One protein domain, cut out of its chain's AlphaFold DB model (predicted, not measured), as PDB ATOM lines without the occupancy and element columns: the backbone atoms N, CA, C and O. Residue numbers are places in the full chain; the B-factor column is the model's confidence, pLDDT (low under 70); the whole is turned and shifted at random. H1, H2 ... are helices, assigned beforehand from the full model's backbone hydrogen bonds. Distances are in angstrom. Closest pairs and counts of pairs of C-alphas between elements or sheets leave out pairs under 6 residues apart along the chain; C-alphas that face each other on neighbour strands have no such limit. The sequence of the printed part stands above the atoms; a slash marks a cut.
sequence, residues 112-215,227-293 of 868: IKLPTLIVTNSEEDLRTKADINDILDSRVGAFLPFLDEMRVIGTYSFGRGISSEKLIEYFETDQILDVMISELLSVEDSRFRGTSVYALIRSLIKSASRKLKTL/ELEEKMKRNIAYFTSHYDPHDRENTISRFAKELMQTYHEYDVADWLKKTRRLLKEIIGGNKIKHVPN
ATOM      1  N   ILE A 112      43.161 157.073 210.083       76.81
ATOM      2  CA  ILE A 112      42.002 156.225 209.777       76.81
ATOM      3  C   ILE A 112      40.809 156.538 210.707       76.81
ATOM      4  O   ILE A 112      39.667 156.342 210.312       76.81
ATOM      5  N   LYS A 113      41.055 157.041 211.925       80.69
ATOM      6  CA  LYS A 113      40.031 157.460 212.902       80.69
ATOM      7  C   LYS A 113      39.645 158.941 212.794       80.69
ATOM      8  O   LYS A 113      38.740 159.367 213.504       80.69
ATOM      9  N   LEU A 114      40.325 159.724 211.955       83.75
ATOM     10  CA  LEU A 114      39.938 161.106 211.660       83.75
ATOM     11  C   LEU A 114      38.767 161.141 210.656       83.75
ATOM     12  O   LEU A 114      38.732 160.281 209.769       83.75
ATOM     13  N   PRO A 115      37.870 162.146 210.723       87.88
ATOM     14  CA  PRO A 115      36.767 162.335 209.781       87.88
ATOM     15  C   PRO A 115      37.210 162.258 208.321       87.88
ATOM     16  O   PRO A 115      38.279 162.752 207.954       87.88
ATOM     17  N   THR A 116      36.406 161.602 207.490       87.38
ATOM     18  CA  THR A 116      36.706 161.377 206.071       87.38
ATOM     19  C   THR A 116      36.511 162.663 205.272       87.38
ATOM     20  O   THR A 116      35.388 163.126 205.069       87.38
ATOM     21  N   LEU A 117      37.606 163.212 204.751       86.44
ATOM     22  CA  LEU A 117      37.590 164.393 203.891       86.44
ATOM     23  C   LEU A 117      37.137 164.012 202.473       86.44
ATOM     24  O   LEU A 117      36.281 164.683 201.889       86.44
ATOM     25  N   ILE A 118      37.655 162.896 201.940       85.88
ATOM     26  CA  ILE A 118      37.390 162.421 200.572       85.88
ATOM     27  C   ILE A 118      36.727 161.038 200.616       85.88
ATOM     28  O   ILE A 118      37.358 160.024 200.884       85.88
ATOM     29  N   VAL A 119      35.424 160.990 200.327       78.56
ATOM     30  CA  VAL A 119      34.607 159.764 200.457       78.56
ATOM     31  C   VAL A 119      34.837 158.778 199.305       78.56
ATOM     32  O   VAL A 119      34.722 157.571 199.483       78.56
ATOM     33  N   THR A 120      35.179 159.275 198.116       75.25
ATOM     34  CA  THR A 120      35.274 158.473 196.883       75.25
ATOM     35  C   THR A 120      36.551 157.640 196.765       75.25
ATOM     36  O   THR A 120      36.596 156.718 195.953       75.25
ATOM     37  N   ASN A 121      37.598 157.956 197.534       85.25
ATOM     38  CA  ASN A 121      38.914 157.334 197.404       85.25
ATOM     39  C   ASN A 121      39.678 157.372 198.739       85.25
ATOM     40  O   ASN A 121      40.232 158.402 199.118       85.25
ATOM     41  N   SER A 122      39.750 156.232 199.429       78.56
ATOM     42  CA  SER A 122      40.394 156.120 200.744       78.56
ATOM     43  C   SER A 122      41.914 156.317 200.719       78.56
ATOM     44  O   SER A 122      42.480 156.793 201.702       78.56
ATOM     45  N   GLU A 123      42.600 156.008 199.610       76.75
ATOM     46  CA  GLU A 123      44.033 156.305 199.494       76.75
ATOM     47  C   GLU A 123      44.267 157.817 199.345       76.75
ATOM     48  O   GLU A 123      45.211 158.368 199.912       76.75
ATOM     49  N   GLU A 124      43.395 158.508 198.608       83.62
ATOM     50  CA  GLU A 124      43.476 159.960 198.440       83.62
ATOM     51  C   GLU A 124      43.038 160.729 199.692       83.62
ATOM     52  O   GLU A 124      43.665 161.739 200.012       83.62
ATOM     53  N   ASP A 125      42.060 160.221 200.447       85.75
ATOM     54  CA  ASP A 125      41.709 160.720 201.781       85.75
ATOM     55  C   ASP A 125      42.917 160.679 202.726       85.75
ATOM     56  O   ASP A 125      43.332 161.713 203.250       85.75
ATOM     57  N   LEU A 126      43.560 159.513 202.870       81.50
ATOM     58  CA  LEU A 126      44.737 159.354 203.730       81.50
ATOM     59  C   LEU A 126      45.910 160.239 203.289       81.50
ATOM     60  O   LEU A 126      46.577 160.833 204.138       81.50
ATOM     61  N   ARG A 127      46.147 160.379 201.976       79.25
ATOM     62  CA  ARG A 127      47.151 161.316 201.438       79.25
ATOM     63  C   ARG A 127      46.794 162.772 201.742       79.25
ATOM     64  O   ARG A 127      47.673 163.542 202.096       79.25
ATOM     65  N   THR A 128      45.521 163.142 201.657       84.44
ATOM     66  CA  THR A 128      45.054 164.517 201.890       84.44
ATOM     67  C   THR A 128      45.122 164.895 203.368       84.44
ATOM     68  O   THR A 128      45.626 165.967 203.694       84.44
ATOM     69  N   LYS A 129      44.717 163.992 204.268       89.00
ATOM     70  CA  LYS A 129      44.912 164.126 205.724       89.00
ATOM     71  C   LYS A 129      46.394 164.253 206.080       89.00
ATOM     72  O   LYS A 129      46.770 165.116 206.870       89.00
ATOM     73  N   ALA A 130      47.242 163.433 205.457       81.94
ATOM     74  CA  ALA A 130      48.689 163.526 205.603       81.94
ATOM     75  C   ALA A 130      49.244 164.868 205.109       81.94
ATOM     76  O   ALA A 130      50.026 165.478 205.826       81.94
ATOM     77  N   ASP A 131      48.825 165.356 203.937       82.25
ATOM     78  CA  ASP A 131      49.253 166.652 203.399       82.25
ATOM     79  C   ASP A 131      48.822 167.817 204.309       82.25
ATOM     80  O   ASP A 131      49.611 168.730 204.550       82.25
ATOM     81  N   ILE A 132      47.599 167.781 204.853       85.00
ATOM     82  CA  ILE A 132      47.108 168.782 205.815       85.00
ATOM     83  C   ILE A 132      47.939 168.737 207.101       85.00
ATOM     84  O   ILE A 132      48.394 169.784 207.559       85.00
ATOM     85  N   ASN A 133      48.217 167.550 207.644       82.25
ATOM     86  CA  ASN A 133      49.058 167.415 208.833       82.25
ATOM     87  C   ASN A 133      50.518 167.823 208.566       82.25
ATOM     88  O   ASN A 133      51.112 168.481 209.408       82.25
ATOM     89  N   ASP A 134      51.071 167.557 207.379       76.69
ATOM     90  CA  ASP A 134      52.384 168.065 206.956       76.69
ATOM     91  C   ASP A 134      52.391 169.606 206.852       76.69
ATOM     92  O   ASP A 134      53.404 170.244 207.157       76.69
ATOM     93  N   ILE A 135      51.281 170.240 206.442       78.44
ATOM     94  CA  ILE A 135      51.134 171.708 206.471       78.44
ATOM     95  C   ILE A 135      51.091 172.211 207.920       78.44
ATOM     96  O   ILE A 135      51.786 173.182 208.226       78.44
ATOM     97  N   LEU A 136      50.349 171.541 208.809       77.50
ATOM     98  CA  LEU A 136      50.311 171.877 210.235       77.50
ATOM     99  C   LEU A 136      51.712 171.751 210.861       77.50
ATOM    100  O   LEU A 136      52.264 172.749 211.317       77.50
ATOM    101  N   ASP A 137      52.349 170.584 210.759       71.69
ATOM    102  CA  ASP A 137      53.700 170.305 211.267       71.69
ATOM    103  C   ASP A 137      54.774 171.249 210.695       71.69
ATOM    104  O   ASP A 137      55.750 171.587 211.371       71.69
ATOM    105  N   SER A 138      54.656 171.677 209.435       64.69
ATOM    106  CA  SER A 138      55.670 172.545 208.817       64.69
ATOM    107  C   SER A 138      55.469 174.036 209.089       64.69
ATOM    108  O   SER A 138      56.463 174.770 209.084       64.69
ATOM    109  N   ARG A 139      54.229 174.492 209.330       65.00
ATOM    110  CA  ARG A 139      53.897 175.927 209.415       65.00
ATOM    111  C   ARG A 139      53.422 176.393 210.785       65.00
ATOM    112  O   ARG A 139      53.835 177.483 211.177       65.00
ATOM    113  N   VAL A 140      52.631 175.593 211.503       62.53
ATOM    114  CA  VAL A 140      52.046 175.985 212.795       62.53
ATOM    115  C   VAL A 140      53.155 176.282 213.799       62.53
ATOM    116  O   VAL A 140      54.010 175.440 214.089       62.53
ATOM    117  N   GLY A 141      53.167 177.512 214.311       56.25
ATOM    118  CA  GLY A 141      54.221 177.991 215.213       56.25
ATOM    119  C   GLY A 141      55.314 178.828 214.539       56.25
ATOM    120  O   GLY A 141      56.257 179.266 215.211       56.25
ATOM    121  N   ALA A 142      55.195 179.114 213.238       55.19
ATOM    122  CA  ALA A 142      55.826 180.295 212.655       55.19
ATOM    123  C   ALA A 142      55.264 181.578 213.314       55.19
ATOM    124  O   ALA A 142      54.243 181.559 213.997       55.19
ATOM    125  N   PHE A 143      55.922 182.725 213.122       53.75
ATOM    126  CA  PHE A 143      55.431 184.023 213.628       53.75
ATOM    127  C   PHE A 143      54.298 184.610 212.759       53.75
ATOM    128  O   PHE A 143      54.202 185.825 212.609       53.75
ATOM    129  N   LEU A 144      53.485 183.759 212.130       61.31
ATOM    130  CA  LEU A 144      52.362 184.171 211.292       61.31
ATOM    131  C   LEU A 144      51.073 184.254 212.128       61.31
ATOM    132  O   LEU A 144      50.956 183.543 213.132       61.31
ATOM    133  N   PRO A 145      50.101 185.095 211.735       72.62
ATOM    134  CA  PRO A 145      48.740 185.012 212.246       72.62
ATOM    135  C   PRO A 145      48.144 183.632 211.979       72.62
ATOM    136  O   PRO A 145      48.379 183.032 210.927       72.62
ATOM    137  N   PHE A 146      47.301 183.172 212.896       75.88
ATOM    138  CA  PHE A 146      46.590 181.903 212.760       75.88
ATOM    139  C   PHE A 146      45.701 181.868 211.501       75.88
ATOM    140  O   PHE A 146      45.593 180.833 210.844       75.88
ATOM    141  N   LEU A 147      45.145 183.022 211.104       78.94
ATOM    142  CA  LEU A 147      44.442 183.194 209.831       78.94
ATOM    143  C   LEU A 147      45.297 182.795 208.616       78.94
ATOM    144  O   LEU A 147      44.813 182.074 207.750       78.94
ATOM    145  N   ASP A 148      46.559 183.227 208.537       77.69
ATOM    146  CA  ASP A 148      47.408 182.958 207.365       77.69
ATOM    147  C   ASP A 148      47.800 181.470 207.271       77.69
ATOM    148  O   ASP A 148      47.952 180.931 206.172       77.69
ATOM    149  N   GLU A 149      47.911 180.777 208.411       77.81
ATOM    150  CA  GLU A 149      48.108 179.322 208.467       77.81
ATOM    151  C   GLU A 149      46.860 178.572 207.965       77.81
ATOM    152  O   GLU A 149      46.963 177.698 207.098       77.81
ATOM    153  N   MET A 150      45.671 178.961 208.442       84.44
ATOM    154  CA  MET A 150      44.397 178.370 208.014       84.44
ATOM    155  C   MET A 150      44.044 178.709 206.558       84.44
ATOM    156  O   MET A 150      43.515 177.846 205.859       84.44
ATOM    157  N   ARG A 151      44.402 179.899 206.052       82.38
ATOM    158  CA  ARG A 151      44.216 180.295 204.643       82.38
ATOM    159  C   ARG A 151      44.905 179.325 203.690       82.38
ATOM    160  O   ARG A 151      44.298 178.880 202.723       82.38
ATOM    161  N   VAL A 152      46.139 178.917 203.997       82.88
ATOM    162  CA  VAL A 152      46.880 177.936 203.182       82.88
ATOM    163  C   VAL A 152      46.153 176.590 203.125       82.88
ATOM    164  O   VAL A 152      46.066 175.993 202.050       82.88
ATOM    165  N   ILE A 153      45.615 176.117 204.253       86.50
ATOM    166  CA  ILE A 153      44.906 174.831 204.314       86.50
ATOM    167  C   ILE A 153      43.531 174.931 203.645       86.50
ATOM    168  O   ILE A 153      43.162 174.026 202.897       86.50
ATOM    169  N   GLY A 154      42.800 176.031 203.839       86.00
ATOM    170  CA  GLY A 154      41.516 176.272 203.186       86.00
ATOM    171  C   GLY A 154      41.648 176.349 201.664       86.00
ATOM    172  O   GLY A 154      40.948 175.625 200.962       86.00
ATOM    173  N   THR A 155      42.620 177.104 201.135       84.75
ATOM    174  CA  THR A 155      42.904 177.133 199.687       84.75
ATOM    175  C   THR A 155      43.337 175.764 199.152       84.75
ATOM    176  O   THR A 155      42.917 175.375 198.061       84.75
ATOM    177  N   TYR A 156      44.137 174.997 199.905       89.44
ATOM    178  CA  TYR A 156      44.514 173.631 199.518       89.44
ATOM    179  C   TYR A 156      43.293 172.701 199.439       89.44
ATOM    180  O   TYR A 156      43.092 172.014 198.437       89.44
ATOM    181  N   SER A 157      42.447 172.734 200.467       90.12
ATOM    182  CA  SER A 157      41.252 171.899 200.619       90.12
ATOM    183  C   SER A 157      40.183 172.233 199.573       90.12
ATOM    184  O   SER A 157      39.684 171.339 198.885       90.12
ATOM    185  N   PHE A 158      39.940 173.525 199.334       86.69
ATOM    186  CA  PHE A 158      39.134 174.019 198.217       86.69
ATOM    187  C   PHE A 158      39.716 173.563 196.869       86.69
ATOM    188  O   PHE A 158      38.996 173.097 195.984       86.69
ATOM    189  N   GLY A 159      41.044 173.612 196.711       84.75
ATOM    190  CA  GLY A 159      41.769 173.065 195.561       84.75
ATOM    191  C   GLY A 159      41.511 171.570 195.330       84.75
ATOM    192  O   GLY A 159      41.335 171.157 194.182       84.75
ATOM    193  N   ARG A 160      41.383 170.784 196.402       86.56
ATOM    194  CA  ARG A 160      41.130 169.333 196.384       86.56
ATOM    195  C   ARG A 160      39.662 168.913 196.282       86.56
ATOM    196  O   ARG A 160      39.412 167.732 196.083       86.56
ATOM    197  N   GLY A 161      38.706 169.838 196.365       84.75
ATOM    198  CA  GLY A 161      37.284 169.473 196.340       84.75
ATOM    199  C   GLY A 161      36.761 168.962 197.691       84.75
ATOM    200  O   GLY A 161      35.863 168.130 197.735       84.75
ATOM    201  N   ILE A 162      37.320 169.469 198.792       87.56
ATOM    202  CA  ILE A 162      36.827 169.248 200.158       87.56
ATOM    203  C   ILE A 162      35.870 170.396 200.510       87.56
ATOM    204  O   ILE A 162      36.224 171.557 200.287       87.56
ATOM    205  N   SER A 163      34.683 170.112 201.056       83.69
ATOM    206  CA  SER A 163      33.739 171.161 201.485       83.69
ATOM    207  C   SER A 163      34.214 171.880 202.758       83.69
ATOM    208  O   SER A 163      35.122 171.404 203.448       83.69
ATOM    209  N   SER A 164      33.613 173.032 203.073       85.06
ATOM    210  CA  SER A 164      34.008 173.820 204.251       85.06
ATOM    211  C   SER A 164      33.678 173.070 205.551       85.06
ATOM    212  O   SER A 164      34.467 173.053 206.491       85.06
ATOM    213  N   GLU A 165      32.559 172.348 205.552       81.00
ATOM    214  CA  GLU A 165      31.955 171.638 206.684       81.00
ATOM    215  C   GLU A 165      32.814 170.441 207.083       81.00
ATOM    216  O   GLU A 165      33.148 170.295 208.254       81.00
ATOM    217  N   LYS A 166      33.254 169.635 206.107       86.44
ATOM    218  CA  LYS A 166      34.163 168.501 206.355       86.44
ATOM    219  C   LYS A 166      35.517 168.947 206.885       86.44
ATOM    220  O   LYS A 166      36.117 168.266 207.713       86.44
ATOM    221  N   LEU A 167      36.015 170.083 206.394       88.69
ATOM    222  CA  LEU A 167      37.267 170.646 206.883       88.69
ATOM    223  C   LEU A 167      37.108 171.159 208.323       88.69
ATOM    224  O   LEU A 167      37.989 170.929 209.146       88.69
ATOM    225  N   ILE A 168      35.974 171.789 208.644       85.62
ATOM    226  CA  ILE A 168      35.620 172.200 210.009       85.62
ATOM    227  C   ILE A 168      35.526 170.983 210.937       85.62
ATOM    228  O   ILE A 168      36.226 170.957 211.944       85.62
ATOM    229  N   GLU A 169      34.763 169.950 210.569       84.19
ATOM    230  CA  GLU A 169      34.617 168.704 211.340       84.19
ATOM    231  C   GLU A 169      35.982 168.055 211.633       84.19
ATOM    232  O   GLU A 169      36.273 167.664 212.764       84.19
ATOM    233  N   TYR A 170      36.867 168.008 210.631       89.25
ATOM    234  CA  TYR A 170      38.241 167.527 210.780       89.25
ATOM    235  C   TYR A 170      39.039 168.338 211.815       89.25
ATOM    236  O   TYR A 170      39.707 167.755 212.676       89.25
ATOM    237  N   PHE A 171      38.951 169.671 211.767       85.75
ATOM    238  CA  PHE A 171      39.640 170.565 212.702       85.75
ATOM    239  C   PHE A 171      39.036 170.607 214.108       85.75
ATOM    240  O   PHE A 171      39.766 170.869 215.063       85.75
ATOM    241  N   GLU A 172      37.742 170.332 214.261       82.38
ATOM    242  CA  GLU A 172      37.077 170.237 215.566       82.38
ATOM    243  C   GLU A 172      37.446 168.947 216.319       82.38
ATOM    244  O   GLU A 172      37.200 168.835 217.523       82.38
ATOM    245  N   THR A 173      38.107 167.985 215.663       84.50
ATOM    246  CA  THR A 173      38.565 166.775 216.351       84.50
ATOM    247  C   THR A 173      39.655 167.048 217.384       84.50
ATOM    248  O   THR A 173      40.680 167.688 217.132       84.50
ATOM    249  N   ASP A 174      39.483 166.435 218.556       79.94
ATOM    250  CA  ASP A 174      40.430 166.510 219.670       79.94
ATOM    251  C   ASP A 174      41.867 166.131 219.259       79.94
ATOM    252  O   ASP A 174      42.824 166.681 219.804       79.94
ATOM    253  N   GLN A 175      42.019 165.218 218.293       82.88
ATOM    254  CA  GLN A 175      43.308 164.759 217.774       82.88
ATOM    255  C   GLN A 175      44.036 165.852 216.975       82.88
ATOM    256  O   GLN A 175      45.217 166.095 217.220       82.88
ATOM    257  N   ILE A 176      43.342 166.548 216.070       82.38
ATOM    258  CA  ILE A 176      43.934 167.634 215.273       82.38
ATOM    259  C   ILE A 176      44.225 168.855 216.144       82.38
ATOM    260  O   ILE A 176      45.325 169.407 216.074       82.38
ATOM    261  N   LEU A 177      43.323 169.200 217.067       79.38
ATOM    262  CA  LEU A 177      43.586 170.236 218.068       79.38
ATOM    263  C   LEU A 177      44.815 169.903 218.941       79.38
ATOM    264  O   LEU A 177      45.587 170.798 219.286       79.38
ATOM    265  N   ASP A 178      45.037 168.627 219.284       77.12
ATOM    266  CA  ASP A 178      46.236 168.187 220.013       77.12
ATOM    267  C   ASP A 178      47.527 168.296 219.181       77.12
ATOM    268  O   ASP A 178      48.563 168.674 219.739       77.12
ATOM    269  N   VAL A 179      47.485 168.018 217.871       78.94
ATOM    270  CA  VAL A 179      48.618 168.242 216.947       78.94
ATOM    271  C   VAL A 179      48.956 169.733 216.884       78.94
ATOM    272  O   VAL A 179      50.093 170.120 217.163       78.94
ATOM    273  N   MET A 180      47.955 170.583 216.631       78.06
ATOM    274  CA  MET A 180      48.121 172.038 216.541       78.06
ATOM    275  C   MET A 180      48.734 172.621 217.821       78.06
ATOM    276  O   MET A 180      49.708 173.370 217.761       78.06
ATOM    277  N   ILE A 181      48.234 172.229 218.998       77.25
ATOM    278  CA  ILE A 181      48.789 172.669 220.290       77.25
ATOM    279  C   ILE A 181      50.210 172.144 220.503       77.25
ATOM    280  O   ILE A 181      51.071 172.882 220.986       77.25
ATOM    281  N   SER A 182      50.478 170.885 220.151       77.12
ATOM    282  CA  SER A 182      51.807 170.291 220.317       77.12
ATOM    283  C   SER A 182      52.867 171.033 219.503       77.12
ATOM    284  O   SER A 182      53.958 171.292 220.025       77.12
ATOM    285  N   GLU A 183      52.532 171.448 218.280       76.56
ATOM    286  CA  GLU A 183      53.441 172.203 217.422       76.56
ATOM    287  C   GLU A 183      53.554 173.682 217.817       76.56
ATOM    288  O   GLU A 183      54.681 174.177 217.909       76.56
ATOM    289  N   LEU A 184      52.469 174.351 218.228       73.12
ATOM    290  CA  LEU A 184      52.538 175.694 218.837       73.12
ATOM    291  C   LEU A 184      53.468 175.737 220.067       73.12
ATOM    292  O   LEU A 184      54.211 176.700 220.268       73.12
ATOM    293  N   LEU A 185      53.468 174.678 220.886       72.88
ATOM    294  CA  LEU A 185      54.313 174.562 222.082       72.88
ATOM    295  C   LEU A 185      55.746 174.065 221.791       72.88
ATOM    296  O   LEU A 185      56.576 174.006 222.703       72.88
ATOM    297  N   SER A 186      56.089 173.739 220.541       70.88
ATOM    298  CA  SER A 186      57.384 173.153 220.144       70.88
ATOM    299  C   SER A 186      58.518 174.193 219.960       70.88
ATOM    300  O   SER A 186      59.309 174.166 219.012       70.88
ATOM    301  N   VAL A 187      58.642 175.106 220.928       53.41
ATOM    302  CA  VAL A 187      59.356 176.402 220.860       53.41
ATOM    303  C   VAL A 187      60.875 176.360 220.560       53.41
ATOM    304  O   VAL A 187      61.480 177.406 220.325       53.41
ATOM    305  N   GLU A 188      61.521 175.192 220.478       53.91
ATOM    306  CA  GLU A 188      62.962 175.100 220.169       53.91
ATOM    307  C   GLU A 188      63.346 175.419 218.697       53.91
ATOM    308  O   GLU A 188      64.534 175.627 218.465       53.91
ATOM    309  N   ASP A 189      62.434 175.462 217.696       51.03
ATOM    310  CA  ASP A 189      62.890 175.411 216.279       51.03
ATOM    311  C   ASP A 189      62.062 176.090 215.148       51.03
ATOM    312  O   ASP A 189      62.258 175.772 213.972       51.03
ATOM    313  N   SER A 190      61.181 177.062 215.419       47.03
ATOM    314  CA  SER A 190      60.331 177.672 214.362       47.03
ATOM    315  C   SER A 190      61.061 178.498 213.281       47.03
ATOM    316  O   SER A 190      60.482 178.800 212.244       47.03
ATOM    317  N   ARG A 191      62.345 178.842 213.463       42.66
ATOM    318  CA  ARG A 191      63.096 179.706 212.524       42.66
ATOM    319  C   ARG A 191      63.649 179.013 211.266       42.66
ATOM    320  O   ARG A 191      64.178 179.711 210.410       42.66
ATOM    321  N   PHE A 192      63.556 177.682 211.140       47.16
ATOM    322  CA  PHE A 192      64.233 176.936 210.058       47.16
ATOM    323  C   PHE A 192      63.437 175.752 209.458       47.16
ATOM    324  O   PHE A 192      64.034 174.850 208.867       47.16
ATOM    325  N   ARG A 193      62.099 175.732 209.560       50.81
ATOM    326  CA  ARG A 193      61.234 174.641 209.045       50.81
ATOM    327  C   ARG A 193      60.950 174.704 207.527       50.81
ATOM    328  O   ARG A 193      59.823 174.533 207.082       50.81
ATOM    329  N   GLY A 194      61.974 174.939 206.707       45.75
ATOM    330  CA  GLY A 194      61.856 174.797 205.248       45.75
ATOM    331  C   GLY A 194      61.941 173.329 204.808       45.75
ATOM    332  O   GLY A 194      62.706 172.564 205.393       45.75
ATOM    333  N   THR A 195      61.248 172.956 203.722       42.88
ATOM    334  CA  THR A 195      61.154 171.604 203.104       42.88
ATOM    335  C   THR A 195      62.469 171.019 202.548       42.88
ATOM    336  O   THR A 195      62.481 170.122 201.708       42.88
ATOM    337  N   SER A 196      63.611 171.525 203.001       47.00
ATOM    338  CA  SER A 196      64.941 171.101 202.573       47.00
ATOM    339  C   SER A 196      65.423 169.837 203.297       47.00
ATOM    340  O   SER A 196      65.040 169.559 204.432       47.00
ATOM    341  N   VAL A 197      66.373 169.129 202.675       43.19
ATOM    342  CA  VAL A 197      67.096 167.963 203.236       43.19
ATOM    343  C   VAL A 197      67.670 168.233 204.642       43.19
ATOM    344  O   VAL A 197      67.790 167.319 205.458       43.19
ATOM    345  N   TYR A 198      67.945 169.500 204.969       42.88
ATOM    346  CA  TYR A 198      68.366 169.939 206.300       42.88
ATOM    347  C   TYR A 198      67.368 169.584 207.413       42.88
ATOM    348  O   TYR A 198      67.803 169.238 208.510       42.88
ATOM    349  N   ALA A 199      66.055 169.611 207.161       49.16
ATOM    350  CA  ALA A 199      65.046 169.252 208.163       49.16
ATOM    351  C   ALA A 199      65.113 167.759 208.541       49.16
ATOM    352  O   ALA A 199      65.000 167.411 209.719       49.16
ATOM    353  N   LEU A 200      65.388 166.884 207.566       47.81
ATOM    354  CA  LEU A 200      65.566 165.446 207.780       47.81
ATOM    355  C   LEU A 200      66.836 165.156 208.596       47.81
ATOM    356  O   LEU A 200      66.777 164.468 209.618       47.81
ATOM    357  N   ILE A 201      67.964 165.757 208.197       46.81
ATOM    358  CA  ILE A 201      69.242 165.667 208.921       46.81
ATOM    359  C   ILE A 201      69.062 166.158 210.365       46.81
ATOM    360  O   ILE A 201      69.504 165.508 211.313       46.81
ATOM    361  N   ARG A 202      68.340 167.267 210.566       45.50
ATOM    362  CA  ARG A 202      68.100 167.816 211.904       45.50
ATOM    363  C   ARG A 202      67.126 166.982 212.735       45.50
ATOM    364  O   ARG A 202      67.308 166.920 213.942       45.50
ATOM    365  N   SER A 203      66.160 166.287 212.129       48.81
ATOM    366  CA  SER A 203      65.313 165.292 212.810       48.81
ATOM    367  C   SER A 203      66.148 164.130 213.366       48.81
ATOM    368  O   SER A 203      65.990 163.752 214.528       48.81
ATOM    369  N   LEU A 204      67.099 163.615 212.579       47.25
ATOM    370  CA  LEU A 204      68.045 162.582 213.022       47.25
ATOM    371  C   LEU A 204      68.957 163.102 214.147       47.25
ATOM    372  O   LEU A 204      69.060 162.464 215.198       47.25
ATOM    373  N   ILE A 205      69.512 164.311 213.996       46.69
ATOM    374  CA  ILE A 205      70.279 164.992 215.055       46.69
ATOM    375  C   ILE A 205      69.417 165.222 216.306       46.69
ATOM    376  O   ILE A 205      69.925 165.088 217.412       46.69
ATOM    377  N   LYS A 206      68.116 165.516 216.186       47.50
ATOM    378  CA  LYS A 206      67.199 165.727 217.322       47.50
ATOM    379  C   LYS A 206      66.916 164.420 218.066       47.50
ATOM    380  O   LYS A 206      66.875 164.435 219.294       47.50
ATOM    381  N   SER A 207      66.811 163.288 217.370       50.28
ATOM    382  CA  SER A 207      66.720 161.959 217.997       50.28
ATOM    383  C   SER A 207      68.025 161.546 218.689       50.28
ATOM    384  O   SER A 207      67.990 161.089 219.833       50.28
ATOM    385  N   ALA A 208      69.181 161.787 218.060       43.19
ATOM    386  CA  ALA A 208      70.490 161.578 218.685       43.19
ATOM    387  C   ALA A 208      70.702 162.508 219.898       43.19
ATOM    388  O   ALA A 208      71.101 162.066 220.971       43.19
ATOM    389  N   SER A 209      70.343 163.787 219.770       42.53
ATOM    390  CA  SER A 209      70.452 164.802 220.823       42.53
ATOM    391  C   SER A 209      69.461 164.570 221.966       42.53
ATOM    392  O   SER A 209      69.795 164.857 223.108       42.53
ATOM    393  N   ARG A 210      68.282 163.975 221.721       49.50
ATOM    394  CA  ARG A 210      67.399 163.472 222.792       49.50
ATOM    395  C   ARG A 210      68.067 162.333 223.567       49.50
ATOM    396  O   ARG A 210      68.117 162.428 224.788       49.50
ATOM    397  N   LYS A 211      68.651 161.337 222.880       48.84
ATOM    398  CA  LYS A 211      69.427 160.250 223.519       48.84
ATOM    399  C   LYS A 211      70.662 160.762 224.283       48.84
ATOM    400  O   LYS A 211      70.985 160.233 225.342       48.84
ATOM    401  N   LEU A 212      71.309 161.828 223.809       39.81
ATOM    402  CA  LEU A 212      72.411 162.494 224.518       39.81
ATOM    403  C   LEU A 212      71.921 163.373 225.689       39.81
ATOM    404  O   LEU A 212      72.543 163.367 226.746       39.81
ATOM    405  N   LYS A 213      70.777 164.065 225.567       46.06
ATOM    406  CA  LYS A 213      70.126 164.821 226.664       46.06
ATOM    407  C   LYS A 213      69.561 163.904 227.766       46.06
ATOM    408  O   LYS A 213      69.298 164.407 228.851       46.06
ATOM    409  N   THR A 214      69.373 162.603 227.520       51.50
ATOM    410  CA  THR A 214      69.104 161.594 228.570       51.50
ATOM    411  C   THR A 214      70.370 161.037 229.227       51.50
ATOM    412  O   THR A 214      70.274 160.457 230.300       51.50
ATOM    413  N   LEU A 215      71.545 161.221 228.613       44.12
ATOM    414  CA  LEU A 215      72.843 160.797 229.158       44.12
ATOM    415  C   LEU A 215      73.597 161.924 229.881       44.12
ATOM    416  O   LEU A 215      74.565 161.649 230.580       44.12
ATOM    417  N   GLU A 227      50.305 178.527 243.273       93.75
ATOM    418  CA  GLU A 227      50.320 179.996 243.170       93.75
ATOM    419  C   GLU A 227      50.734 180.473 241.765       93.75
ATOM    420  O   GLU A 227      50.146 181.401 241.195       93.75
ATOM    421  N   LEU A 228      51.748 179.819 241.189       92.62
ATOM    422  CA  LEU A 228      52.255 180.130 239.860       92.62
ATOM    423  C   LEU A 228      51.275 179.672 238.769       92.62
ATOM    424  O   LEU A 228      51.088 180.391 237.787       92.62
ATOM    425  N   GLU A 229      50.606 178.535 238.957       93.56
ATOM    426  CA  GLU A 229      49.515 178.060 238.106       93.56
ATOM    427  C   GLU A 229      48.367 179.080 238.057       93.56
ATOM    428  O   GLU A 229      47.967 179.491 236.967       93.56
ATOM    429  N   GLU A 230      47.892 179.581 239.200       92.38
ATOM    430  CA  GLU A 230      46.840 180.611 239.242       92.38
ATOM    431  C   GLU A 230      47.288 181.951 238.639       92.38
ATOM    432  O   GLU A 230      46.482 182.722 238.103       92.38
ATOM    433  N   LYS A 231      48.588 182.263 238.669       93.06
ATOM    434  CA  LYS A 231      49.144 183.405 237.925       93.06
ATOM    435  C   LYS A 231      49.157 183.147 236.412       93.06
ATOM    436  O   LYS A 231      48.753 184.022 235.649       93.06
ATOM    437  N   MET A 232      49.547 181.952 235.965       92.38
ATOM    438  CA  MET A 232      49.540 181.594 234.542       92.38
ATOM    439  C   MET A 232      48.122 181.469 233.964       92.38
ATOM    440  O   MET A 232      47.888 181.962 232.864       92.38
ATOM    441  N   LYS A 233      47.149 180.924 234.708       90.38
ATOM    442  CA  LYS A 233      45.724 180.909 234.317       90.38
ATOM    443  C   LYS A 233      45.175 182.315 234.088       90.38
ATOM    444  O   LYS A 233      44.481 182.538 233.100       90.38
ATOM    445  N   ARG A 234      45.527 183.284 234.946       90.38
ATOM    446  CA  ARG A 234      45.159 184.700 234.752       90.38
ATOM    447  C   ARG A 234      45.791 185.300 233.494       90.38
ATOM    448  O   ARG A 234      45.097 186.001 232.765       90.38
ATOM    449  N   ASN A 235      47.052 184.975 233.195       91.31
ATOM    450  CA  ASN A 235      47.696 185.391 231.943       91.31
ATOM    451  C   ASN A 235      47.009 184.779 230.707       91.31
ATOM    452  O   ASN A 235      46.787 185.494 229.734       91.31
ATOM    453  N   ILE A 236      46.634 183.492 230.757       88.12
ATOM    454  CA  ILE A 236      45.866 182.827 229.691       88.12
ATOM    455  C   ILE A 236      44.516 183.523 229.507       88.12
ATOM    456  O   ILE A 236      44.220 183.962 228.404       88.12
ATOM    457  N   ALA A 237      43.732 183.706 230.573       85.06
ATOM    458  CA  ALA A 237      42.425 184.359 230.496       85.06
ATOM    459  C   ALA A 237      42.512 185.802 229.959       85.06
ATOM    460  O   ALA A 237      41.670 186.218 229.160       85.06
ATOM    461  N   TYR A 238      43.551 186.552 230.351       89.00
ATOM    462  CA  TYR A 238      43.824 187.876 229.796       89.00
ATOM    463  C   TYR A 238      44.099 187.803 228.289       89.00
ATOM    464  O   TYR A 238      43.432 188.515 227.536       89.00
ATOM    465  N   PHE A 239      45.001 186.917 227.851       88.56
ATOM    466  CA  PHE A 239      45.311 186.695 226.436       88.56
ATOM    467  C   PHE A 239      44.059 186.294 225.640       88.56
ATOM    468  O   PHE A 239      43.719 186.978 224.682       88.56
ATOM    469  N   THR A 240      43.292 185.292 226.088       83.44
ATOM    470  CA  THR A 240      42.019 184.879 225.462       83.44
ATOM    471  C   THR A 240      41.047 186.049 225.289       83.44
ATOM    472  O   THR A 240      40.361 186.134 224.279       83.44
ATOM    473  N   SER A 241      40.992 186.978 226.250       82.12
ATOM    474  CA  SER A 241      40.075 188.131 226.208       82.12
ATOM    475  C   SER A 241      40.523 189.310 225.322       82.12
ATOM    476  O   SER A 241      39.784 190.300 225.246       82.12
ATOM    477  N   HIS A 242      41.703 189.205 224.691       84.06
ATOM    478  CA  HIS A 242      42.312 190.195 223.783       84.06
ATOM    479  C   HIS A 242      42.947 189.560 222.525       84.06
ATOM    480  O   HIS A 242      43.638 190.250 221.780       84.06
ATOM    481  N   TYR A 243      42.763 188.257 222.297       83.56
ATOM    482  CA  TYR A 243      43.316 187.554 221.140       83.56
ATOM    483  C   TYR A 243      42.478 187.833 219.889       83.56
ATOM    484  O   TYR A 243      41.254 187.700 219.914       83.56
ATOM    485  N   ASP A 244      43.154 188.175 218.796       80.06
ATOM    486  CA  ASP A 244      42.581 188.303 217.460       80.06
ATOM    487  C   ASP A 244      43.393 187.405 216.503       80.06
ATOM    488  O   ASP A 244      44.609 187.583 216.405       80.06
ATOM    489  N   PRO A 245      42.776 186.438 215.791       80.06
ATOM    490  CA  PRO A 245      43.487 185.566 214.853       80.06
ATOM    491  C   PRO A 245      44.114 186.286 213.642       80.06
ATOM    492  O   PRO A 245      44.897 185.655 212.924       80.06
ATOM    493  N   HIS A 246      43.793 187.568 213.419       78.00
ATOM    494  CA  HIS A 246      44.391 188.428 212.388       78.00
ATOM    495  C   HIS A 246      45.658 189.154 212.876       78.00
ATOM    496  O   HIS A 246      46.446 189.634 212.056       78.00
ATOM    497  N   ASP A 247      45.866 189.254 214.193       80.81
ATOM    498  CA  ASP A 247      46.943 190.052 214.775       80.81
ATOM    499  C   ASP A 247      48.313 189.374 214.576       80.81
ATOM    500  O   ASP A 247      48.560 188.237 214.986       80.81
ATOM    501  N   ARG A 248      49.228 190.105 213.932       79.19
ATOM    502  CA  ARG A 248      50.616 189.688 213.675       79.19
ATOM    503  C   ARG A 248      51.507 189.804 214.904       79.19
ATOM    504  O   ARG A 248      52.534 189.129 214.980       79.19
ATOM    505  N   GLU A 249      51.145 190.659 215.852       80.69
ATOM    506  CA  GLU A 249      51.917 190.903 217.059       80.69
ATOM    507  C   GLU A 249      51.451 190.034 218.230       80.69
ATOM    508  O   GLU A 249      52.313 189.572 218.977       80.69
ATOM    509  N   ASN A 250      50.153 189.742 218.366       84.00
ATOM    510  CA  ASN A 250      49.571 189.016 219.509       84.00
ATOM    511  C   ASN A 250      49.245 187.527 219.226       84.00
ATOM    512  O   ASN A 250      48.149 187.042 219.509       84.00
ATOM    513  N   THR A 251      50.189 186.767 218.660       83.31
ATOM    514  CA  THR A 251      49.961 185.353 218.292       83.31
ATOM    515  C   THR A 251      50.091 184.375 219.473       83.31
ATOM    516  O   THR A 251      50.886 184.583 220.393       83.31
ATOM    517  N   ILE A 252      49.377 183.238 219.415       81.69
ATOM    518  CA  ILE A 252      49.436 182.166 220.437       81.69
ATOM    519  C   ILE A 252      50.881 181.674 220.644       81.69
ATOM    520  O   ILE A 252      51.341 181.515 221.778       81.69
ATOM    521  N   SER A 253      51.623 181.497 219.547       79.50
ATOM    522  CA  SER A 253      53.040 181.105 219.526       79.50
ATOM    523  C   SER A 253      53.927 182.080 220.308       79.50
ATOM    524  O   SER A 253      54.833 181.665 221.037       79.50
ATOM    525  N   ARG A 254      53.668 183.389 220.174       84.38
ATOM    526  CA  ARG A 254      54.399 184.435 220.893       84.38
ATOM    527  C   ARG A 254      54.047 184.423 222.377       84.38
ATOM    528  O   ARG A 254      54.962 184.354 223.195       84.38
ATOM    529  N   PHE A 255      52.758 184.389 222.715       88.75
ATOM    530  CA  PHE A 255      52.283 184.312 224.099       88.75
ATOM    531  C   PHE A 255      52.877 183.108 224.853       88.75
ATOM    532  O   PHE A 255      53.452 183.267 225.933       88.75
ATOM    533  N   ALA A 256      52.828 181.906 224.265       85.88
ATOM    534  CA  ALA A 256      53.391 180.700 224.876       85.88
ATOM    535  C   ALA A 256      54.907 180.824 225.118       85.88
ATOM    536  O   ALA A 256      55.418 180.419 226.168       85.88
ATOM    537  N   LYS A 257      55.635 181.423 224.167       84.19
ATOM    538  CA  LYS A 257      57.074 181.681 224.278       84.19
ATOM    539  C   LYS A 257      57.397 182.702 225.374       84.19
ATOM    540  O   LYS A 257      58.308 182.455 226.161       84.19
ATOM    541  N   GLU A 258      56.660 183.808 225.453       88.69
ATOM    542  CA  GLU A 258      56.835 184.833 226.490       88.69
ATOM    543  C   GLU A 258      56.540 184.264 227.890       88.69
ATOM    544  O   GLU A 258      57.303 184.507 228.831       88.69
ATOM    545  N   LEU A 259      55.527 183.398 228.022       89.88
ATOM    546  CA  LEU A 259      55.229 182.673 229.263       89.88
ATOM    547  C   LEU A 259      56.387 181.743 229.679       89.88
ATOM    548  O   LEU A 259      56.823 181.762 230.833       89.88
ATOM    549  N   MET A 260      56.940 180.977 228.731       87.25
ATOM    550  CA  MET A 260      58.100 180.100 228.959       87.25
ATOM    551  C   MET A 260      59.398 180.854 229.282       87.25
ATOM    552  O   MET A 260      60.234 180.319 230.008       87.25
ATOM    553  N   GLN A 261      59.581 182.069 228.761       86.81
ATOM    554  CA  GLN A 261      60.726 182.926 229.090       86.81
ATOM    555  C   GLN A 261      60.577 183.549 230.485       86.81
ATOM    556  O   GLN A 261      61.516 183.509 231.284       86.81
ATOM    557  N   THR A 262      59.380 184.050 230.804       92.44
ATOM    558  CA  THR A 262      59.056 184.667 232.102       92.44
ATOM    559  C   THR A 262      59.272 183.696 233.263       92.44
ATOM    560  O   THR A 262      59.810 184.082 234.297       92.44
ATOM    561  N   TYR A 263      58.911 182.422 233.083       91.81
ATOM    562  CA  TYR A 263      59.001 181.390 234.122       91.81
ATOM    563  C   TYR A 263      59.999 180.274 233.760       91.81
ATOM    564  O   TYR A 263      59.747 179.093 233.995       91.81
ATOM    565  N   HIS A 264      61.143 180.638 233.173       88.62
ATOM    566  CA  HIS A 264      62.116 179.696 232.601       88.62
ATOM    567  C   HIS A 264      62.675 178.640 233.580       88.62
ATOM    568  O   HIS A 264      63.018 177.544 233.132       88.62
ATOM    569  N   GLU A 265      62.722 178.929 234.886       89.38
ATOM    570  CA  GLU A 265      63.120 177.989 235.953       89.38
ATOM    571  C   GLU A 265      62.140 176.814 236.143       89.38
ATOM    572  O   GLU A 265      62.510 175.767 236.685       89.38
ATOM    573  N   TYR A 266      60.894 176.972 235.687       91.31
ATOM    574  CA  TYR A 266      59.802 176.020 235.868       91.31
ATOM    575  C   TYR A 266      59.519 175.227 234.585       91.31
ATOM    576  O   TYR A 266      59.836 175.668 233.469       91.31
ATOM    577  N   ASP A 267      58.898 174.052 234.714       88.56
ATOM    578  CA  ASP A 267      58.444 173.255 233.565       88.56
ATOM    579  C   ASP A 267      57.078 173.721 233.031       88.56
ATOM    580  O   ASP A 267      56.073 173.012 233.027       88.56
ATOM    581  N   VAL A 268      57.064 174.969 232.559       86.56
ATOM    582  CA  VAL A 268      55.918 175.608 231.896       86.56
ATOM    583  C   VAL A 268      55.445 174.802 230.681       86.56
ATOM    584  O   VAL A 268      54.263 174.822 230.361       86.56
ATOM    585  N   ALA A 269      56.342 174.084 229.998       82.62
ATOM    586  CA  ALA A 269      56.000 173.308 228.809       82.62
ATOM    587  C   ALA A 269      55.213 172.036 229.165       82.62
ATOM    588  O   ALA A 269      54.237 171.714 228.490       82.62
ATOM    589  N   ASP A 270      55.602 171.332 230.232       83.94
ATOM    590  CA  ASP A 270      54.812 170.230 230.791       83.94
ATOM    591  C   ASP A 270      53.469 170.723 231.361       83.94
ATOM    592  O   ASP A 270      52.422 170.120 231.114       83.94
ATOM    593  N   TRP A 271      53.465 171.880 232.032       89.12
ATOM    594  CA  TRP A 271      52.234 172.494 232.528       89.12
ATOM    595  C   TRP A 271      51.268 172.899 231.401       89.12
ATOM    596  O   TRP A 271      50.098 172.536 231.454       89.12
ATOM    597  N   LEU A 272      51.731 173.562 230.334       83.75
ATOM    598  CA  LEU A 272      50.883 173.924 229.184       83.75
ATOM    599  C   LEU A 272      50.301 172.689 228.474       83.75
ATOM    600  O   LEU A 272      49.172 172.744 227.991       83.75
ATOM    601  N   LYS A 273      51.018 171.555 228.464       81.56
ATOM    602  CA  LYS A 273      50.496 170.269 227.967       81.56
ATOM    603  C   LYS A 273      49.410 169.684 228.868       81.56
ATOM    604  O   LYS A 273      48.403 169.200 228.361       81.56
ATOM    605  N   LYS A 274      49.577 169.739 230.193       82.75
ATOM    606  CA  LYS A 274      48.536 169.323 231.156       82.75
ATOM    607  C   LYS A 274      47.298 170.216 231.050       82.75
ATOM    608  O   LYS A 274      46.173 169.725 231.028       82.75
ATOM    609  N   THR A 275      47.517 171.511 230.854       81.62
ATOM    610  CA  THR A 275      46.489 172.553 230.716       81.62
ATOM    611  C   THR A 275      46.010 172.728 229.263       81.62
ATOM    612  O   THR A 275      45.319 173.697 228.947       81.62
ATOM    613  N   ARG A 276      46.306 171.772 228.361       79.06
ATOM    614  CA  ARG A 276      45.973 171.832 226.920       79.06
ATOM    615  C   ARG A 276      44.506 172.137 226.625       79.06
ATOM    616  O   ARG A 276      44.223 172.764 225.616       79.06
ATOM    617  N   ARG A 277      43.582 171.770 227.520       80.25
ATOM    618  CA  ARG A 277      42.160 172.123 227.410       80.25
ATOM    619  C   ARG A 277      41.935 173.637 227.289       80.25
ATOM    620  O   ARG A 277      41.113 174.032 226.477       80.25
ATOM    621  N   LEU A 278      42.674 174.478 228.019       77.31
ATOM    622  CA  LEU A 278      42.532 175.938 227.898       77.31
ATOM    623  C   LEU A 278      43.065 176.462 226.554       77.31
ATOM    624  O   LEU A 278      42.540 177.431 226.020       77.31
ATOM    625  N   LEU A 279      44.077 175.803 225.977       76.56
ATOM    626  CA  LEU A 279      44.575 176.121 224.634       76.56
ATOM    627  C   LEU A 279      43.613 175.619 223.543       76.56
ATOM    628  O   LEU A 279      43.374 176.342 222.581       76.56
ATOM    629  N   LYS A 280      42.976 174.451 223.728       77.50
ATOM    630  CA  LYS A 280      41.842 174.003 222.897       77.50
ATOM    631  C   LYS A 280      40.687 174.994 222.988       77.50
ATOM    632  O   LYS A 280      40.098 175.325 221.969       77.50
ATOM    633  N   GLU A 281      40.420 175.539 224.175       73.06
ATOM    634  CA  GLU A 281      39.397 176.566 224.381       73.06
ATOM    635  C   GLU A 281      39.725 177.916 223.699       73.06
ATOM    636  O   GLU A 281      38.803 178.666 223.390       73.06
ATOM    637  N   ILE A 282      40.997 178.194 223.379       73.06
ATOM    638  CA  ILE A 282      41.424 179.344 222.554       73.06
ATOM    639  C   ILE A 282      41.348 179.036 221.048       73.06
ATOM    640  O   ILE A 282      40.937 179.897 220.275       73.06
ATOM    641  N   ILE A 283      41.762 177.837 220.624       69.06
ATOM    642  CA  ILE A 283      41.919 177.479 219.200       69.06
ATOM    643  C   ILE A 283      40.596 177.012 218.566       69.06
ATOM    644  O   ILE A 283      40.285 177.416 217.451       69.06
ATOM    645  N   GLY A 284      39.808 176.197 219.272       59.09
ATOM    646  CA  GLY A 284      38.562 175.586 218.778       59.09
ATOM    647  C   GLY A 284      37.479 175.479 219.856       59.09
ATOM    648  O   GLY A 284      36.762 174.489 219.933       59.09
ATOM    649  N   GLY A 285      37.432 176.440 220.781       51.81
ATOM    650  CA  GLY A 285      36.790 176.252 222.078       51.81
ATOM    651  C   GLY A 285      35.267 176.196 222.127       51.81
ATOM    652  O   GLY A 285      34.571 176.777 221.299       51.81
ATOM    653  N   ASN A 286      34.783 175.657 223.257       43.56
ATOM    654  CA  ASN A 286      33.385 175.531 223.714       43.56
ATOM    655  C   ASN A 286      32.514 176.818 223.676       43.56
ATOM    656  O   ASN A 286      31.392 176.800 224.184       43.56
ATOM    657  N   LYS A 287      33.016 177.953 223.162       44.00
ATOM    658  CA  LYS A 287      32.297 179.235 223.060       44.00
ATOM    659  C   LYS A 287      32.587 180.103 221.820       44.00
ATOM    660  O   LYS A 287      31.902 181.119 221.701       44.00
ATOM    661  N   ILE A 288      33.541 179.803 220.917       50.12
ATOM    662  CA  ILE A 288      33.861 180.742 219.807       50.12
ATOM    663  C   ILE A 288      34.211 180.090 218.453       50.12
ATOM    664  O   ILE A 288      35.327 179.639 218.228       50.12
ATOM    665  N   LYS A 289      33.255 180.233 217.527       55.50
ATOM    666  CA  LYS A 289      33.272 180.596 216.085       55.50
ATOM    667  C   LYS A 289      34.578 180.731 215.249       55.50
ATOM    668  O   LYS A 289      34.439 180.883 214.042       55.50
ATOM    669  N   HIS A 290      35.808 180.738 215.774       68.75
ATOM    670  CA  HIS A 290      36.991 181.191 215.012       68.75
ATOM    671  C   HIS A 290      37.393 180.292 213.833       68.75
ATOM    672  O   HIS A 290      37.383 180.775 212.707       68.75
ATOM    673  N   VAL A 291      37.732 179.015 214.056       74.56
ATOM    674  CA  VAL A 291      38.122 178.104 212.958       74.56
ATOM    675  C   VAL A 291      37.003 177.958 211.909       74.56
ATOM    676  O   VAL A 291      37.301 178.158 210.730       74.56
ATOM    677  N   PRO A 292      35.721 177.750 212.285       78.44
ATOM    678  CA  PRO A 292      34.611 177.773 211.333       78.44
ATOM    679  C   PRO A 292      34.499 179.067 210.521       78.44
ATOM    680  O   PRO A 292      34.336 179.009 209.305       78.44
ATOM    681  N   ASN A 293      34.617 180.238 211.157       77.44
ATOM    682  CA  ASN A 293      34.535 181.515 210.446       77.44
ATOM    683  C   ASN A 293      35.725 181.733 209.506       77.44
ATOM    684  O   ASN A 293      35.516 182.179 208.386       77.44
TER     685      ASN A 293
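AT A GLANCE: This is residues 112 to 215 and 227 to 293 of the 868 residues of an uncharacterized protein of Candidatus Peregrinibacteria bacterium RIFCSPLOWO2_01_FULL_39_12 (UniProt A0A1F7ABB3). The body has a helical hairpin, H1 and H2, with H3 beside H2 at one end, short H4 in the middle, and a loose group of H6, H7, H8 and H9 at the other end. A long link leads out from H4 to H5, and residues 200 to 215, mostly H5, stick out from the body. The printed part has 171 residues with ten named helices, H1 to H10 in order, and no named strand; it is all helix, its helix packing part aligned and part crossed. It is compact, with a radius of gyration of the C-alphas of 17.2 A, and spans 52 by 41 by 29 A.

HOW THE PARTS SIT: H1, residues 122 to 139, and H2, residues 146 to 160, form a helical hairpin at a shallow tilt of 23 degrees, opposite ways; H1 touches H2 with residues 132 to 139 alone, the closest C-alphas being Ile 132 and Ile 153, 6.6 A. With residues 154 to 158 alone H2 touches H3, residues 164 to 172, at a steep tilt of 50 degrees, closest at the C-alphas of Ser 157 and Leu 167, 7.5 A. H4, residues 174 to 184, is the hub. H1 touches it with residues 136 to 137 alone, closest at the C-alphas of Asp 137 and Glu 183, 6.4 A. H5, residues 197 to 213, and H6, residues 227 to 240, touch no helix. H7, residues 252 to 262, and H4 only just touch, with 3 pairs of C-alphas within 8 A, the closest Leu 184 and Ser 253, 5.5 A. H6 and H7 are close but not clearly touching, the C-alphas of Phe 239 and Phe 255 being closest, 7.7 A. H8, residues 268 to 274, and H7 only just touch, with 3 pairs within 8 A, and only at the corner; the closest C-alphas are Met 260 and Val 268, 5.8 A. H9, residues 276 to 283, touches H4 about perpendicular at 87 degrees, closest at the C-alphas of Leu 177 and Lys 280, 6.4 A. H10, residues 290 to 293, and H3 only just touch, with 3 pairs within 8 A, the closest Ile 168 and Pro 292, 5.8 A. In H1 and H3 to H9 every O i to N i+4 pair is within hydrogen-bond range, in H2 10 of 11; H10 is too short for such a pair.

IN THESE COORDINATES: H1 begins at C-alpha 122 (40.394, 156.120, 200.744) and is 25.5 A long; H2 measures 21.4 A, H5 23.8 A and H6 20.2 A. H10 ends at C-alpha 293 (34.535, 181.515, 210.446).

THE WHOLE: The C-alphas farthest apart are Thr 120 and Glu 227, 53.2 A. Residues 216 to 226 are not printed, a gap of 32.7 A between C-alphas 215 and 227. The links H4 to H5 and H6 to H7 are long. Mean pLDDT of the printed part is 74.8; residues 138 to 144, 187 to 215 and 283 to 290 are under 70.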